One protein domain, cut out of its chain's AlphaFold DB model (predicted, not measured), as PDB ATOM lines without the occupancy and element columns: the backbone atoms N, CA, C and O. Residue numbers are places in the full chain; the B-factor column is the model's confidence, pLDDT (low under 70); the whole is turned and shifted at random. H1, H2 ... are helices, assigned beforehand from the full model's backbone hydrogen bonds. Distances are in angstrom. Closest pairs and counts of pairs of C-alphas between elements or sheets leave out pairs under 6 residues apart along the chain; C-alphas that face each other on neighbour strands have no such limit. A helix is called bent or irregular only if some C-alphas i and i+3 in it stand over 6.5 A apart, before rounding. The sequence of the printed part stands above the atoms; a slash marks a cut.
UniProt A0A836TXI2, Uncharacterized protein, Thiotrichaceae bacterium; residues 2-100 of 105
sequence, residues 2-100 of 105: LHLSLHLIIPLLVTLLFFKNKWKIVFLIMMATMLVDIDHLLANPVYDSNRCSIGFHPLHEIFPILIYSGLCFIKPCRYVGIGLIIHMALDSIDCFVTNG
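This is residues 2 to 100 of the 105 residues of an uncharacterized protein of Thiotrichaceae bacterium (UniProt A0A836TXI2). Two helical hairpins, H1 with H2 and H3 with H4, pack together through H4, the helix in the middle that touches the other three. H1 and H3 run along different sides of H4 and stay apart from each other, while the long H2 crosses H4 steeply and a 19-residue stretch with no named element, residues 43 to 61, leads from the end of H2 to H3. The 99 printed residues hold four named helices, H1 to H4 in chain order, and no named strand; the class is all helix. The whole is compact, with a radius of gyration of the C-alphas of 13.6 A, and elongated in outline, spanning 42 by 27 by 22 A.

H1, residues 2 to 18, and H2, residues 20 to 42, touch as a helical hairpin, with a shallow tilt of 31 degrees, opposite ways. Their closest C-alphas, those of Thr 15 and Trp 23, are 5.0 A apart. H3, residues 62 to 71, is apart from H1 and from H2. H4, residues 78 to 99, is the hub. It touches H1 at a shallow tilt of 34.8 degrees, only just short of steep, opposite ways; the closest C-alphas are those of His 7 and His 87, 6.5 A apart. H2, with residues 26 to 36 alone, touches residues 79 to 87 of H4 at a steep tilt of 53 degrees, the same way. There the closest C-alphas, of Met 30 and Gly 83, are 4.3 A apart. H3 and H4 form the second helical hairpin, at a shallow tilt of 33 degrees, only just short of steep, opposite ways; H4 touches H3 with residues 78 to 88 alone, and the closest C-alphas, of Leu 71 and Gly 81, are 4.6 A apart. Every O i to N i+4 pair is within hydrogen-bond range in H3 and H4, against 11 of 13 in H1 and 8 of 19 in H2, where 18 of 20 O i to N i+3 pairs are within range.

H1 begins at C-alpha 2, (186.453, 269.729, 180.094), is 23.6 A long and has a kink of 27 degrees near residue 9; it is neither bent nor irregular, but only just: C-alphas 7 and 10 are 6.0 A apart. H2, the longest, measures 37.0 A and ends at C-alpha 42, (197.192, 268.050, 158.619). It has a kink of 34 degrees near residue 27 and is irregular, C-alphas 21 and 24 being 8.6 A apart. H3 has 10 residues. H4 measures 30.9 A and ends at C-alpha 99, (185.553, 256.635, 171.807).

The two C-alphas farthest apart, of Asn 21 and Asn 44, are 42.7 A apart. The link from H1 to H2 is tight, that from H3 to H4 short, and that from H2 to H3 long. The printed part has no cut, and no printed residue is under 70 in pLDDT.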
ATOM      1  N   LEU A   2     185.667 270.221 178.948       87.56
ATOM      2  CA  LEU A   2     186.453 269.729 180.094       87.56
ATOM      3  C   LEU A   2     187.902 269.374 179.713       87.56
ATOM      4  O   LEU A   2     188.834 269.822 180.369       87.56
ATOM      5  N   HIS A   3     188.079 268.647 178.611       91.50
ATOM      6  CA  HIS A   3     189.376 268.272 178.052       91.50
ATOM      7  C   HIS A   3     190.348 269.456 177.870       91.50
ATOM      8  O   HIS A   3     191.466 269.437 178.378       91.50
ATOM      9  N   LEU A   4     189.893 270.544 177.240       90.69
ATOM     10  CA  LEU A   4     190.706 271.750 177.048       90.69
ATOM     11  C   LEU A   4     191.086 272.411 178.383       90.69
ATOM     12  O   LEU A   4     192.187 272.929 178.537       90.69
ATOM     13  N   SER A   5     190.194 272.380 179.378       95.25
ATOM     14  CA  SER A   5     190.521 272.884 180.716       95.25
ATOM     15  C   SER A   5     191.590 272.033 181.408       95.25
ATOM     16  O   SER A   5     192.426 272.583 182.123       95.25
ATOM     17  N   LEU A   6     191.610 270.715 181.184       97.19
ATOM     18  CA  LEU A   6     192.629 269.827 181.756       97.19
ATOM     19  C   LEU A   6     194.026 270.124 181.206       97.19
ATOM     20  O   LEU A   6     194.980 270.136 181.985       97.19
ATOM     21  N   HIS A   7     194.132 270.478 179.924       97.31
ATOM     22  CA  HIS A   7     195.381 270.924 179.297       97.31
ATOM     23  C   HIS A   7     195.987 272.183 179.931       97.31
ATOM     24  O   HIS A   7     197.184 272.421 179.814       97.31
ATOM     25  N   LEU A   8     195.195 272.964 180.670       97.25
ATOM     26  CA  LEU A   8     195.676 274.095 181.463       97.25
ATOM     27  C   LEU A   8     195.902 273.715 182.935       97.25
ATOM     28  O   LEU A   8     196.937 274.031 183.526       97.25
ATOM     29  N   ILE A   9     194.918 273.045 183.544       98.06
ATOM     30  CA  ILE A   9     194.890 272.760 184.984       98.06
ATOM     31  C   ILE A   9     195.974 271.753 185.367       98.06
ATOM     32  O   ILE A   9     196.660 271.952 186.369       98.06
ATOM     33  N   ILE A  10     196.160 270.683 184.592       98.38
ATOM     34  CA  ILE A  10     197.101 269.619 184.948       98.38
ATOM     35  C   ILE A  10     198.555 270.107 184.881       98.38
ATOM     36  O   ILE A  10     199.256 269.935 185.884       98.38
ATOM     37  N   PRO A  11     199.025 270.800 183.821       98.12
ATOM     38  CA  PRO A  11     200.354 271.417 183.845       98.12
ATOM     39  C   PRO A  11     200.547 272.401 185.005       98.12
ATOM     40  O   PRO A  11     201.602 272.411 185.646       98.12
ATOM     41  N   LEU A  12     199.526 273.198 185.341       98.19
ATOM     42  CA  LEU A  12     199.591 274.106 186.489       98.19
ATOM     43  C   LEU A  12     199.778 273.337 187.805       98.19
ATOM     44  O   LEU A  12     200.672 273.656 188.585       98.19
ATOM     45  N   LEU A  13     198.989 272.289 188.044       98.31
ATOM     46  CA  LEU A  13     199.119 271.461 189.244       98.31
ATOM     47  C   LEU A  13     200.488 270.777 189.316       98.31
ATOM     48  O   LEU A  13     201.149 270.848 190.353       98.31
ATOM     49  N   VAL A  14     200.965 270.181 188.220       98.00
ATOM     50  CA  VAL A  14     202.293 269.546 188.171       98.00
ATOM     51  C   VAL A  14     203.390 270.563 188.491       98.00
ATOM     52  O   VAL A  14     204.281 270.293 189.300       98.00
ATOM     53  N   THR A  15     203.324 271.766 187.923       97.62
ATOM     54  CA  THR A  15     204.333 272.802 188.185       97.62
ATOM     55  C   THR A  15     204.312 273.331 189.614       97.62
ATOM     56  O   THR A  15     205.381 273.504 190.208       97.62
ATOM     57  N   LEU A  16     203.132 273.519 190.205       97.62
ATOM     58  CA  LEU A  16     202.988 273.950 191.597       97.62
ATOM     59  C   LEU A  16     203.416 272.873 192.605       97.62
ATOM     60  O   LEU A  16     203.934 273.209 193.670       97.62
ATOM     61  N   LEU A  17     203.237 271.590 192.289       97.75
ATOM     62  CA  LEU A  17     203.619 270.493 193.180       97.75
ATOM     63  C   LEU A  17     205.122 270.195 193.120       97.75
ATOM     64  O   LEU A  17     205.764 270.097 194.168       97.75
ATOM     65  N   PHE A  18     205.694 270.103 191.916       96.88
ATOM     66  CA  PHE A  18     207.048 269.577 191.708       96.88
ATOM     67  C   PHE A  18     208.108 270.646 191.401       96.88
ATOM     68  O   PHE A  18     209.297 270.403 191.600       96.88
ATOM     69  N   PHE A  19     207.712 271.846 190.960       95.31
ATOM     70  CA  PHE A  19     208.635 272.888 190.486       95.31
ATOM     71  C   PHE A  19     208.450 274.239 191.197       95.31
ATOM     72  O   PHE A  19     208.735 275.285 190.617       95.31
ATOM     73  N   LYS A  20     208.039 274.224 192.474       93.12
ATOM     74  CA  LYS A  20     207.691 275.400 193.308       93.12
ATOM     75  C   LYS A  20     208.599 276.621 193.132       93.12
ATOM     76  O   LYS A  20     208.102 277.725 192.956       93.12
ATOM     77  N   ASN A  21     209.921 276.448 193.112       96.25
ATOM     78  CA  ASN A  21     210.862 277.575 193.026       96.25
ATOM     79  C   ASN A  21     210.892 278.264 191.648       96.25
ATOM     80  O   ASN A  21     211.368 279.389 191.534       96.25
ATOM     81  N   LYS A  22     210.426 277.590 190.591       96.50
ATOM     82  CA  LYS A  22     210.460 278.070 189.197       96.50
ATOM     83  C   LYS A  22     209.126 277.853 188.476       96.50
ATOM     84  O   LYS A  22     209.095 277.833 187.247       96.50
ATOM     85  N   TRP A  23     208.033 277.697 189.229       97.69
ATOM     86  CA  TRP A  23     206.759 277.179 188.722       97.69
ATOM     87  C   TRP A  23     206.232 277.980 187.530       97.69
ATOM     88  O   TRP A  23     205.826 277.378 186.549       97.69
ATOM     89  N   LYS A  24     206.336 279.318 187.558       98.06
ATOM     90  CA  LYS A  24     205.881 280.194 186.463       98.06
ATOM     91  C   LYS A  24     206.585 279.885 185.143       98.06
ATOM     92  O   LYS A  24     205.933 279.757 184.117       98.06
ATOM     93  N   ILE A  25     207.913 279.757 185.175       97.81
ATOM     94  CA  ILE A  25     208.718 279.499 183.973       97.81
ATOM     95  C   ILE A  25     208.431 278.092 183.455       97.81
ATOM     96  O   ILE A  25     208.196 277.916 182.266       97.81
ATOM     97  N   VAL A  26     208.413 277.093 184.343       97.94
ATOM     98  CA  VAL A  26     208.135 275.705 183.944       97.94
ATOM     99  C   VAL A  26     206.715 275.574 183.390       97.94
ATOM    100  O   VAL A  26     206.522 274.897 182.388       97.94
ATOM    101  N   PHE A  27     205.743 276.270 183.985       98.44
ATOM    102  CA  PHE A  27     204.363 276.292 183.517       98.44
ATOM    103  C   PHE A  27     204.264 276.904 182.123       98.44
ATOM    104  O   PHE A  27     203.685 276.284 181.245       98.44
ATOM    105  N   LEU A  28     204.895 278.059 181.881       98.44
ATOM    106  CA  LEU A  28     204.928 278.667 180.547       98.44
ATOM    107  C   LEU A  28     205.574 277.745 179.503       98.44
ATOM    108  O   LEU A  28     205.079 277.671 178.383       98.44
ATOM    109  N   ILE A  29     206.637 277.016 179.865       98.38
ATOM    110  CA  ILE A  29     207.257 276.029 178.969       98.38
ATOM    111  C   ILE A  29     206.283 274.888 178.656       98.38
ATOM    112  O   ILE A  29     206.145 274.532 177.492       98.38
ATOM    113  N   MET A  30     205.594 274.333 179.656       98.31
ATOM    114  CA  MET A  30     204.594 273.280 179.434       98.31
ATOM    115  C   MET A  30     203.389 273.792 178.636       98.31
ATOM    116  O   MET A  30     202.887 273.093 177.774       98.31
ATOM    117  N   MET A  31     202.949 275.032 178.849       98.31
ATOM    118  CA  MET A  31     201.880 275.614 178.034       98.31
ATOM    119  C   MET A  31     202.315 275.835 176.585       98.31
ATOM    120  O   MET A  31     201.500 275.704 175.677       98.31
ATOM    121  N   ALA A  32     203.595 276.123 176.340       98.50
ATOM    122  CA  ALA A  32     204.116 276.220 174.983       98.50
ATOM    123  C   ALA A  32     204.085 274.874 174.238       98.50
ATOM    124  O   ALA A  32     204.066 274.875 173.010       98.50
ATOM    125  N   THR A  33     204.040 273.728 174.936       98.38
ATOM    126  CA  THR A  33     203.963 272.418 174.269       98.38
ATOM    127  C   THR A  33     202.600 272.125 173.657       98.38
ATOM    128  O   THR A  33     202.535 271.248 172.809       98.38
ATOM    129  N   MET A  34     201.554 272.896 173.983       97.94
ATOM    130  CA  MET A  34     200.244 272.815 173.308       97.94
ATOM    131  C   MET A  34     200.348 273.098 171.800       97.94
ATOM    132  O   MET A  34     199.469 272.734 171.032       97.94
ATOM    133  N   LEU A  35     201.445 273.723 171.349       98.06
ATOM    134  CA  LEU A  35     201.739 273.897 169.925       98.06
ATOM    135  C   LEU A  35     201.904 272.569 169.169       98.06
ATOM    136  O   LEU A  35     201.918 272.594 167.941       98.06
ATOM    137  N   VAL A  36     202.029 271.432 169.865       98.25
ATOM    138  CA  VAL A  36     202.021 270.105 169.237       98.25
ATOM    139  C   VAL A  36     200.741 269.871 168.423       98.25
ATOM    140  O   VAL A  36     200.837 269.339 167.323       98.25
ATOM    141  N   ASP A  37     199.601 270.419 168.865       96.88
ATOM    142  CA  ASP A  37     198.298 270.306 168.190       96.88
ATOM    143  C   ASP A  37     198.224 271.021 166.838       96.88
ATOM    144  O   ASP A  37     197.227 270.918 166.122       96.88
ATOM    145  N   ILE A  38     199.256 271.772 166.442       97.31
ATOM    146  CA  ILE A  38     199.309 272.345 165.089       97.31
ATOM    147  C   ILE A  38     199.274 271.233 164.025       97.31
ATOM    148  O   ILE A  38     198.839 271.480 162.898       97.31
ATOM    149  N   ASP A  39     199.647 269.998 164.369       96.81
ATOM    150  CA  ASP A  39     199.502 268.839 163.490       96.81
ATOM    151  C   ASP A  39     198.037 268.479 163.161       96.81
ATOM    152  O   ASP A  39     197.787 267.837 162.139       96.81
ATOM    153  N   HIS A  40     197.051 268.984 163.913       95.75
ATOM    154  CA  HIS A  40     195.633 268.895 163.548       95.75
ATOM    155  C   HIS A  40     195.327 269.576 162.213       95.75
ATOM    156  O   HIS A  40     194.402 269.165 161.514       95.75
ATOM    157  N   LEU A  41     196.118 270.574 161.803       96.75
ATOM    158  CA  LEU A  41     195.971 271.203 160.487       96.75
ATOM    159  C   LEU A  41     196.267 270.240 159.327       96.75
ATOM    160  O   LEU A  41     195.894 270.528 158.193       96.75
ATOM    161  N   LEU A  42     196.918 269.103 159.599       95.50
ATOM    162  CA  LEU A  42     197.192 268.050 158.619       95.50
ATOM    163  C   LEU A  42     196.042 267.033 158.499       95.50
ATOM    164  O   LEU A  42     196.093 266.156 157.640       95.50
ATOM    165  N   ALA A  43     195.007 267.139 159.335       94.06
ATOM    166  CA  ALA A  43     193.866 266.234 159.328       94.06
ATOM    167  C   ALA A  43     192.757 266.649 158.357       94.06
ATOM    168  O   ALA A  43     192.519 267.830 158.111       94.06
ATOM    169  N   ASN A  44     191.993 265.656 157.889       92.38
ATOM    170  CA  ASN A  44     190.735 265.871 157.181       92.38
ATOM    171  C   ASN A  44     189.607 265.025 157.815       92.38
ATOM    172  O   ASN A  44     189.673 263.799 157.731       92.38
ATOM    173  N   PRO A  45     188.580 265.637 158.439       93.25
ATOM    174  CA  PRO A  45     188.422 267.078 158.654       93.25
ATOM    175  C   PRO A  45     189.437 267.621 159.672       93.25
ATOM    176  O   PRO A  45     189.861 266.902 160.578       93.25
ATOM    177  N   VAL A  46     189.785 268.906 159.559       94.25
ATOM    178  CA  VAL A  46     190.743 269.568 160.470       94.25
ATOM    179  C   VAL A  46     190.288 269.450 161.932       94.25
ATOM    180  O   VAL A  46     191.065 269.068 162.804       94.25
ATOM    181  N   TYR A  47     189.000 269.685 162.194       90.81
ATOM    182  CA  TYR A  47     188.399 269.570 163.521       90.81
ATOM    183  C   TYR A  47     187.229 268.584 163.512       90.81
ATOM    184  O   TYR A  47     186.321 268.706 162.691       90.81
ATOM    185  N   ASP A  48     187.250 267.643 164.451       93.00
ATOM    186  CA  ASP A  48     186.147 266.739 164.769       93.00
ATOM    187  C   ASP A  48     186.199 266.438 166.270       93.00
ATOM    188  O   ASP A  48     187.207 265.941 166.766       93.00
ATOM    189  N   SER A  49     185.130 266.761 166.999       91.12
ATOM    190  CA  SER A  49     185.069 266.576 168.453       91.12
ATOM    191  C   SER A  49     184.891 265.121 168.883       91.12
ATOM    192  O   SER A  49     185.037 264.834 170.066       91.12
ATOM    193  N   ASN A  50     184.522 264.225 167.964       92.50
ATOM    194  CA  ASN A  50     184.308 262.812 168.265       92.50
ATOM    195  C   ASN A  50     185.504 261.944 167.860       92.50
ATOM    196  O   ASN A  50     185.479 260.741 168.085       92.50
ATOM    197  N   ARG A  51     186.559 262.513 167.272       94.62
ATOM    198  CA  ARG A  51     187.727 261.753 166.822       94.62
ATOM    199  C   ARG A  51     188.731 261.550 167.953       94.62
ATOM    200  O   ARG A  51     188.997 262.464 168.723       94.62
ATOM    201  N   CYS A  52     189.337 260.366 168.010       96.19
ATOM    202  CA  CYS A  52     190.516 260.152 168.842       96.19
ATOM    203  C   CYS A  52     191.761 260.789 168.201       96.19
ATOM    204  O   CYS A  52     192.098 260.453 167.066       96.19
ATOM    205  N   SER A  53     192.448 261.676 168.928       95.62
ATOM    206  CA  SER A  53     193.676 262.335 168.454       95.62
ATOM    207  C   SER A  53     194.887 261.396 168.413       95.62
ATOM    208  O   SER A  53     195.701 261.457 167.490       95.62
ATOM    209  N   ILE A  54     195.005 260.511 169.408       98.00
ATOM    210  CA  ILE A  54     196.173 259.647 169.591       98.00
ATOM    211  C   ILE A  54     196.268 258.601 168.480       98.00
ATOM    212  O   ILE A  54     195.388 257.754 168.326       98.00
ATOM    213  N   GLY A  55     197.375 258.654 167.741       96.56
ATOM    214  CA  GLY A  55     197.665 257.800 166.595       96.56
ATOM    215  C   GLY A  55     197.005 258.214 165.278       96.56
ATOM    216  O   GLY A  55     197.381 257.694 164.235       96.56
ATOM    217  N   PHE A  56     196.099 259.195 165.305       96.12
ATOM    218  CA  PHE A  56     195.532 259.796 164.098       96.12
ATOM    219  C   PHE A  56     196.395 260.945 163.557       96.12
ATOM    220  O   PHE A  56     196.491 261.142 162.345       96.12
ATOM    221  N   HIS A  57     196.998 261.735 164.451       96.56
ATOM    222  CA  HIS A  57     197.811 262.890 164.077       96.56
ATOM    223  C   HIS A  57     199.319 262.577 164.118       96.56
ATOM    224  O   HIS A  57     199.763 261.884 165.037       96.56
ATOM    225  N   PRO A  58     200.134 263.112 163.183       96.12
ATOM    226  CA  PRO A  58     201.542 262.729 163.050       96.12
ATOM    227  C   PRO A  58     202.413 262.933 164.296       96.12
ATOM    228  O   PRO A  58     203.357 262.175 164.500       96.12
ATOM    229  N   LEU A  59     202.148 263.950 165.127       98.12
ATOM    230  CA  LEU A  59     202.898 264.190 166.370       98.12
ATOM    231  C   LEU A  59     202.290 263.464 167.579       98.12
ATOM    232  O   LEU A  59     202.905 263.424 168.643       98.12
ATOM    233  N   HIS A  60     201.135 262.830 167.387       98.25
ATOM    234  CA  HIS A  60     200.408 262.039 168.375       98.25
ATOM    235  C   HIS A  60     200.557 260.523 168.143       98.25
ATOM    236  O   HIS A  60     199.862 259.715 168.762       98.25
ATOM    237  N   GLU A  61     201.470 260.113 167.259       97.38
ATOM    238  CA  GLU A  61     201.844 258.715 167.047       97.38
ATOM    239  C   GLU A  61     202.800 258.188 168.135       97.38
ATOM    240  O   GLU A  61     203.507 258.935 168.818       97.38
ATOM    241  N   ILE A  62     202.896 256.856 168.254       97.31
ATOM    242  CA  ILE A  62     203.767 256.187 169.240       97.31
ATOM    243  C   ILE A  62     205.228 256.637 169.110       97.31
ATOM    244  O   ILE A  62     205.900 256.844 170.121       97.31
ATOM    245  N   PHE A  63     205.742 256.790 167.887       97.50
ATOM    246  CA  PHE A  63     207.149 257.127 167.680       97.50
ATOM    247  C   PHE A  63     207.523 258.521 168.241       97.50
ATOM    248  O   PHE A  63     208.446 258.586 169.061       97.50
ATOM    249  N   PRO A  64     206.809 259.621 167.916       98.06
ATOM    250  CA  PRO A  64     206.961 260.903 168.611       98.06
ATOM    251  C   PRO A  64     206.826 260.801 170.135       98.06
ATOM    252  O   PRO A  64     207.673 261.326 170.859       98.06
ATOM    253  N   ILE A  65     205.827 260.069 170.638       98.38
ATOM    254  CA  ILE A  65     205.587 259.919 172.084       98.38
ATOM    255  C   ILE A  65     206.791 259.274 172.795       98.38
ATOM    256  O   ILE A  65     207.171 259.691 173.898       98.38
ATOM    257  N   LEU A  66     207.452 258.299 172.164       98.31
ATOM    258  CA  LEU A  66     208.687 257.705 172.687       98.31
ATOM    259  C   LEU A  66     209.834 258.724 172.745       98.31
ATOM    260  O   LEU A  66     210.580 258.756 173.729       98.31
ATOM    261  N   ILE A  67     209.954 259.599 171.743       98.44
ATOM    262  CA  ILE A  67     210.932 260.695 171.758       98.44
ATOM    263  C   ILE A  67     210.633 261.649 172.922       98.44
ATOM    264  O   ILE A  67     211.541 261.972 173.690       98.44
ATOM    265  N   TYR A  68     209.375 262.055 173.112       98.38
ATOM    266  CA  TYR A  68     208.958 262.944 174.207       98.38
ATOM    267  C   TYR A  68     209.250 262.334 175.583       98.38
ATOM    268  O   TYR A  68     209.750 263.016 176.485       98.38
ATOM    269  N   SER A  69     209.036 261.023 175.713       98.25
ATOM    270  CA  SER A  69     209.400 260.253 176.903       98.25
ATOM    271  C   SER A  69     210.908 260.327 177.162       98.25
ATOM    272  O   SER A  69     211.335 260.593 178.284       98.25
ATOM    273  N   GLY A  70     211.731 260.191 176.117       98.25
ATOM    274  CA  GLY A  70     213.182 260.381 176.199       98.25
ATOM    275  C   GLY A  70     213.589 261.794 176.637       98.25
ATOM    276  O   GLY A  70     214.465 261.951 177.496       98.25
ATOM    277  N   LEU A  71     212.919 262.834 176.119       98.00
ATOM    278  CA  LEU A  71     213.196 264.235 176.470       98.00
ATOM    279  C   LEU A  71     213.029 264.517 177.970       98.00
ATOM    280  O   LEU A  71     213.745 265.367 178.502       98.00
ATOM    281  N   CYS A  72     212.166 263.779 178.679       97.75
ATOM    282  CA  CYS A  72     211.988 263.904 180.131       97.75
ATOM    283  C   CYS A  72     213.300 263.678 180.916       97.75
ATOM    284  O   CYS A  72     213.521 264.263 181.984       97.75
ATOM    285  N   PHE A  73     214.213 262.869 180.380       97.38
ATOM    286  CA  PHE A  73     215.471 262.526 181.043       97.38
ATOM    287  C   PHE A  73     216.618 263.488 180.697       97.38
ATOM    288  O   PHE A  73     217.581 263.605 181.460       97.38
ATOM    289  N   ILE A  74     216.486 264.264 179.620       96.75
ATOM    290  CA  ILE A  74     217.495 265.214 179.141       96.75
ATOM    291  C   ILE A  74     217.296 266.563 179.844       96.75
ATOM    292  O   ILE A  74     216.346 267.286 179.567       96.75
ATOM    293  N   LYS A  75     218.203 266.934 180.764       93.12
ATOM    294  CA  LYS A  75     218.081 268.137 181.624       93.12
ATOM    295  C   LYS A  75     217.599 269.420 180.913       93.12
ATOM    296  O   LYS A  75     216.680 270.031 181.457       93.12
ATOM    297  N   PRO A  76     218.161 269.850 179.761       91.19
ATOM    298  CA  PRO A  76     217.692 271.068 179.091       91.19
ATOM    299  C   PRO A  76     216.282 270.938 178.492       91.19
ATOM    300  O   PRO A  76     215.560 271.926 178.431       91.19
ATOM    301  N   CYS A  77     215.867 269.733 178.096       96.44
ATOM    302  CA  CYS A  77     214.590 269.477 177.419       96.44
ATOM    303  C   CYS A  77     213.507 268.918 178.351       96.44
ATOM    304  O   CYS A  77     212.359 268.778 177.940       96.44
ATOM    305  N   ARG A  78     213.847 268.617 179.609       97.50
ATOM    306  CA  ARG A  78     212.982 267.903 180.555       97.50
ATOM    307  C   ARG A  78     211.586 268.499 180.675       97.50
ATOM    308  O   ARG A  78     210.616 267.755 180.673       97.50
ATOM    309  N   TYR A  79     211.473 269.820 180.799       98.12
ATOM    310  CA  TYR A  79     210.170 270.469 180.969       98.12
ATOM    311  C   TYR A  79     209.298 270.359 179.716       98.12
ATOM    312  O   TYR A  79     208.092 270.178 179.845       98.12
ATOM    313  N   VAL A  80     209.916 270.403 178.530       98.56
ATOM    314  CA  VAL A  80     209.240 270.187 177.244       98.56
ATOM    315  C   VAL A  80     208.758 268.742 177.148       98.56
ATOM    316  O   VAL A  80     207.589 268.514 176.872       98.56
ATOM    317  N   GLY A  81     209.624 267.772 177.462       98.44
ATOM    318  CA  GLY A  81     209.248 266.357 177.485       98.44
ATOM    319  C   GLY A  81     208.075 266.080 178.426       98.44
ATOM    320  O   GLY A  81     207.104 265.453 178.024       98.44
ATOM    321  N   ILE A  82     208.119 266.609 179.654       98.50
ATOM    322  CA  ILE A  82     207.028 266.432 180.623       98.50
ATOM    323  C   ILE A  82     205.731 267.084 180.121       98.50
ATOM    324  O   ILE A  82     204.678 266.470 180.240       98.50
ATOM    325  N   GLY A  83     205.794 268.297 179.560       98.56
ATOM    326  CA  GLY A  83     204.620 268.976 178.997       98.56
ATOM    327  C   GLY A  83     203.963 268.168 177.878       98.56
ATOM    328  O   GLY A  83     202.763 267.918 177.931       98.56
ATOM    329  N   LEU A  84     204.769 267.671 176.935       98.69
ATOM    330  CA  LEU A  84     204.304 266.814 175.842       98.69
ATOM    331  C   LEU A  84     203.712 265.499 176.360       98.69
ATOM    332  O   LEU A  84     202.658 265.089 175.904       98.69
ATOM    333  N   ILE A  85     204.326 264.844 177.347       98.69
ATOM    334  CA  ILE A  85     203.771 263.599 177.902       98.69
ATOM    335  C   ILE A  85     202.454 263.832 178.645       98.69
ATOM    336  O   ILE A  85     201.549 263.007 178.539       98.69
ATOM    337  N   ILE A  86     202.316 264.948 179.368       98.56
ATOM    338  CA  ILE A  86     201.039 265.318 179.994       98.56
ATOM    339  C   ILE A  86     199.964 265.517 178.924       98.56
ATOM    340  O   ILE A  86     198.875 264.978 179.078       98.56
ATOM    341  N   HIS A  87     200.282 266.240 177.848       98.62
ATOM    342  CA  HIS A  87     199.388 266.447 176.706       98.62
ATOM    343  C   HIS A  87     198.902 265.118 176.117       98.62
ATOM    344  O   HIS A  87     197.716 264.814 176.148       98.62
ATOM    345  N   MET A  88     199.837 264.251 175.719       98.62
ATOM    346  CA  MET A  88     199.529 262.948 175.112       98.62
ATOM    347  C   MET A  88     198.696 262.054 176.040       98.62
ATOM    348  O   MET A  88     197.820 261.315 175.592       98.62
ATOM    349  N   ALA A  89     198.943 262.118 177.351       98.50
ATOM    350  CA  ALA A  89     198.153 261.377 178.326       98.50
ATOM    351  C   ALA A  89     196.710 261.897 178.417       98.50
ATOM    352  O   ALA A  89     195.783 261.094 178.511       98.50
ATOM    353  N   LEU A  90     196.507 263.217 178.385       98.25
ATOM    354  CA  LEU A  90     195.174 263.820 178.422       98.25
ATOM    355  C   LEU A  90     194.380 263.545 177.143       98.25
ATOM    356  O   LEU A  90     193.194 263.233 177.237       98.25
ATOM    357  N   ASP A  91     195.035 263.576 175.987       97.56
ATOM    358  CA  ASP A  91     194.447 263.180 174.705       97.56
ATOM    359  C   ASP A  91     194.053 261.709 174.681       97.56
ATOM    360  O   ASP A  91     192.949 261.369 174.262       97.56
ATOM    361  N   SER A  92     194.905 260.823 175.197       98.06
ATOM    362  CA  SER A  92     194.581 259.395 175.280       98.06
ATOM    363  C   SER A  92     193.414 259.124 176.240       98.06
ATOM    364  O   SER A  92     192.556 258.287 175.956       98.06
ATOM    365  N   ILE A  93     193.326 259.864 177.352       98.00
ATOM    366  CA  ILE A  93     192.172 259.806 178.262       98.00
ATOM    367  C   ILE A  93     190.901 260.291 177.557       98.00
ATOM    368  O   ILE A  93     189.853 259.669 177.720       98.00
ATOM    369  N   ASP A  94     190.973 261.363 176.769       97.00
ATOM    370  CA  ASP A  94     189.818 261.854 176.012       97.00
ATOM    371  C   ASP A  94     189.383 260.869 174.927       97.00
ATOM    372  O   ASP A  94     188.195 260.566 174.826       97.00
ATOM    373  N   CYS A  95     190.331 260.254 174.213       97.06
ATOM    374  CA  CYS A  95     190.050 259.135 173.318       97.06
ATOM    375  C   CYS A  95     189.277 258.026 174.037       97.06
ATOM    376  O   CYS A  95     188.278 257.529 173.515       97.06
ATOM    377  N   PHE A  96     189.691 257.655 175.251       97.56
ATOM    378  CA  PHE A  96     189.028 256.586 175.986       97.56
ATOM    379  C   PHE A  96     187.621 256.989 176.433       97.56
ATOM    380  O   PHE A  96     186.681 256.212 176.280       97.56
ATOM    381  N   VAL A  97     187.452 258.208 176.943       96.12
ATOM    382  CA  VAL A  97     186.154 258.718 177.409       96.12
ATOM    383  C   VAL A  97     185.168 258.911 176.251       96.12
ATOM    384  O   VAL A  97     183.990 258.591 176.402       96.12
ATOM    385  N   THR A  98     185.636 259.407 175.106       94.94
ATOM    386  CA  THR A  98     184.795 259.751 173.949       94.94
ATOM    387  C   THR A  98     184.550 258.550 173.031       94.94
ATOM    388  O   THR A  98     183.438 258.371 172.541       94.94
ATOM    389  N   ASN A  99     185.566 257.707 172.812       95.75
ATOM    390  CA  ASN A  99     185.553 256.635 171.807       95.75
ATOM    391  C   ASN A  99     185.722 255.218 172.381       95.75
ATOM    392  O   ASN A  99     185.559 254.243 171.650       95.75
ATOM    393  N   GLY A 100     186.073 255.063 173.662       97.38
ATOM    394  CA  GLY A 100     186.337 253.752 174.272       97.38
ATOM    395  C   GLY A 100     187.673 253.118 173.870       97.38
ATOM    396  O   GLY A 100     187.891 251.934 174.128       97.38
TER     397      GLY A 100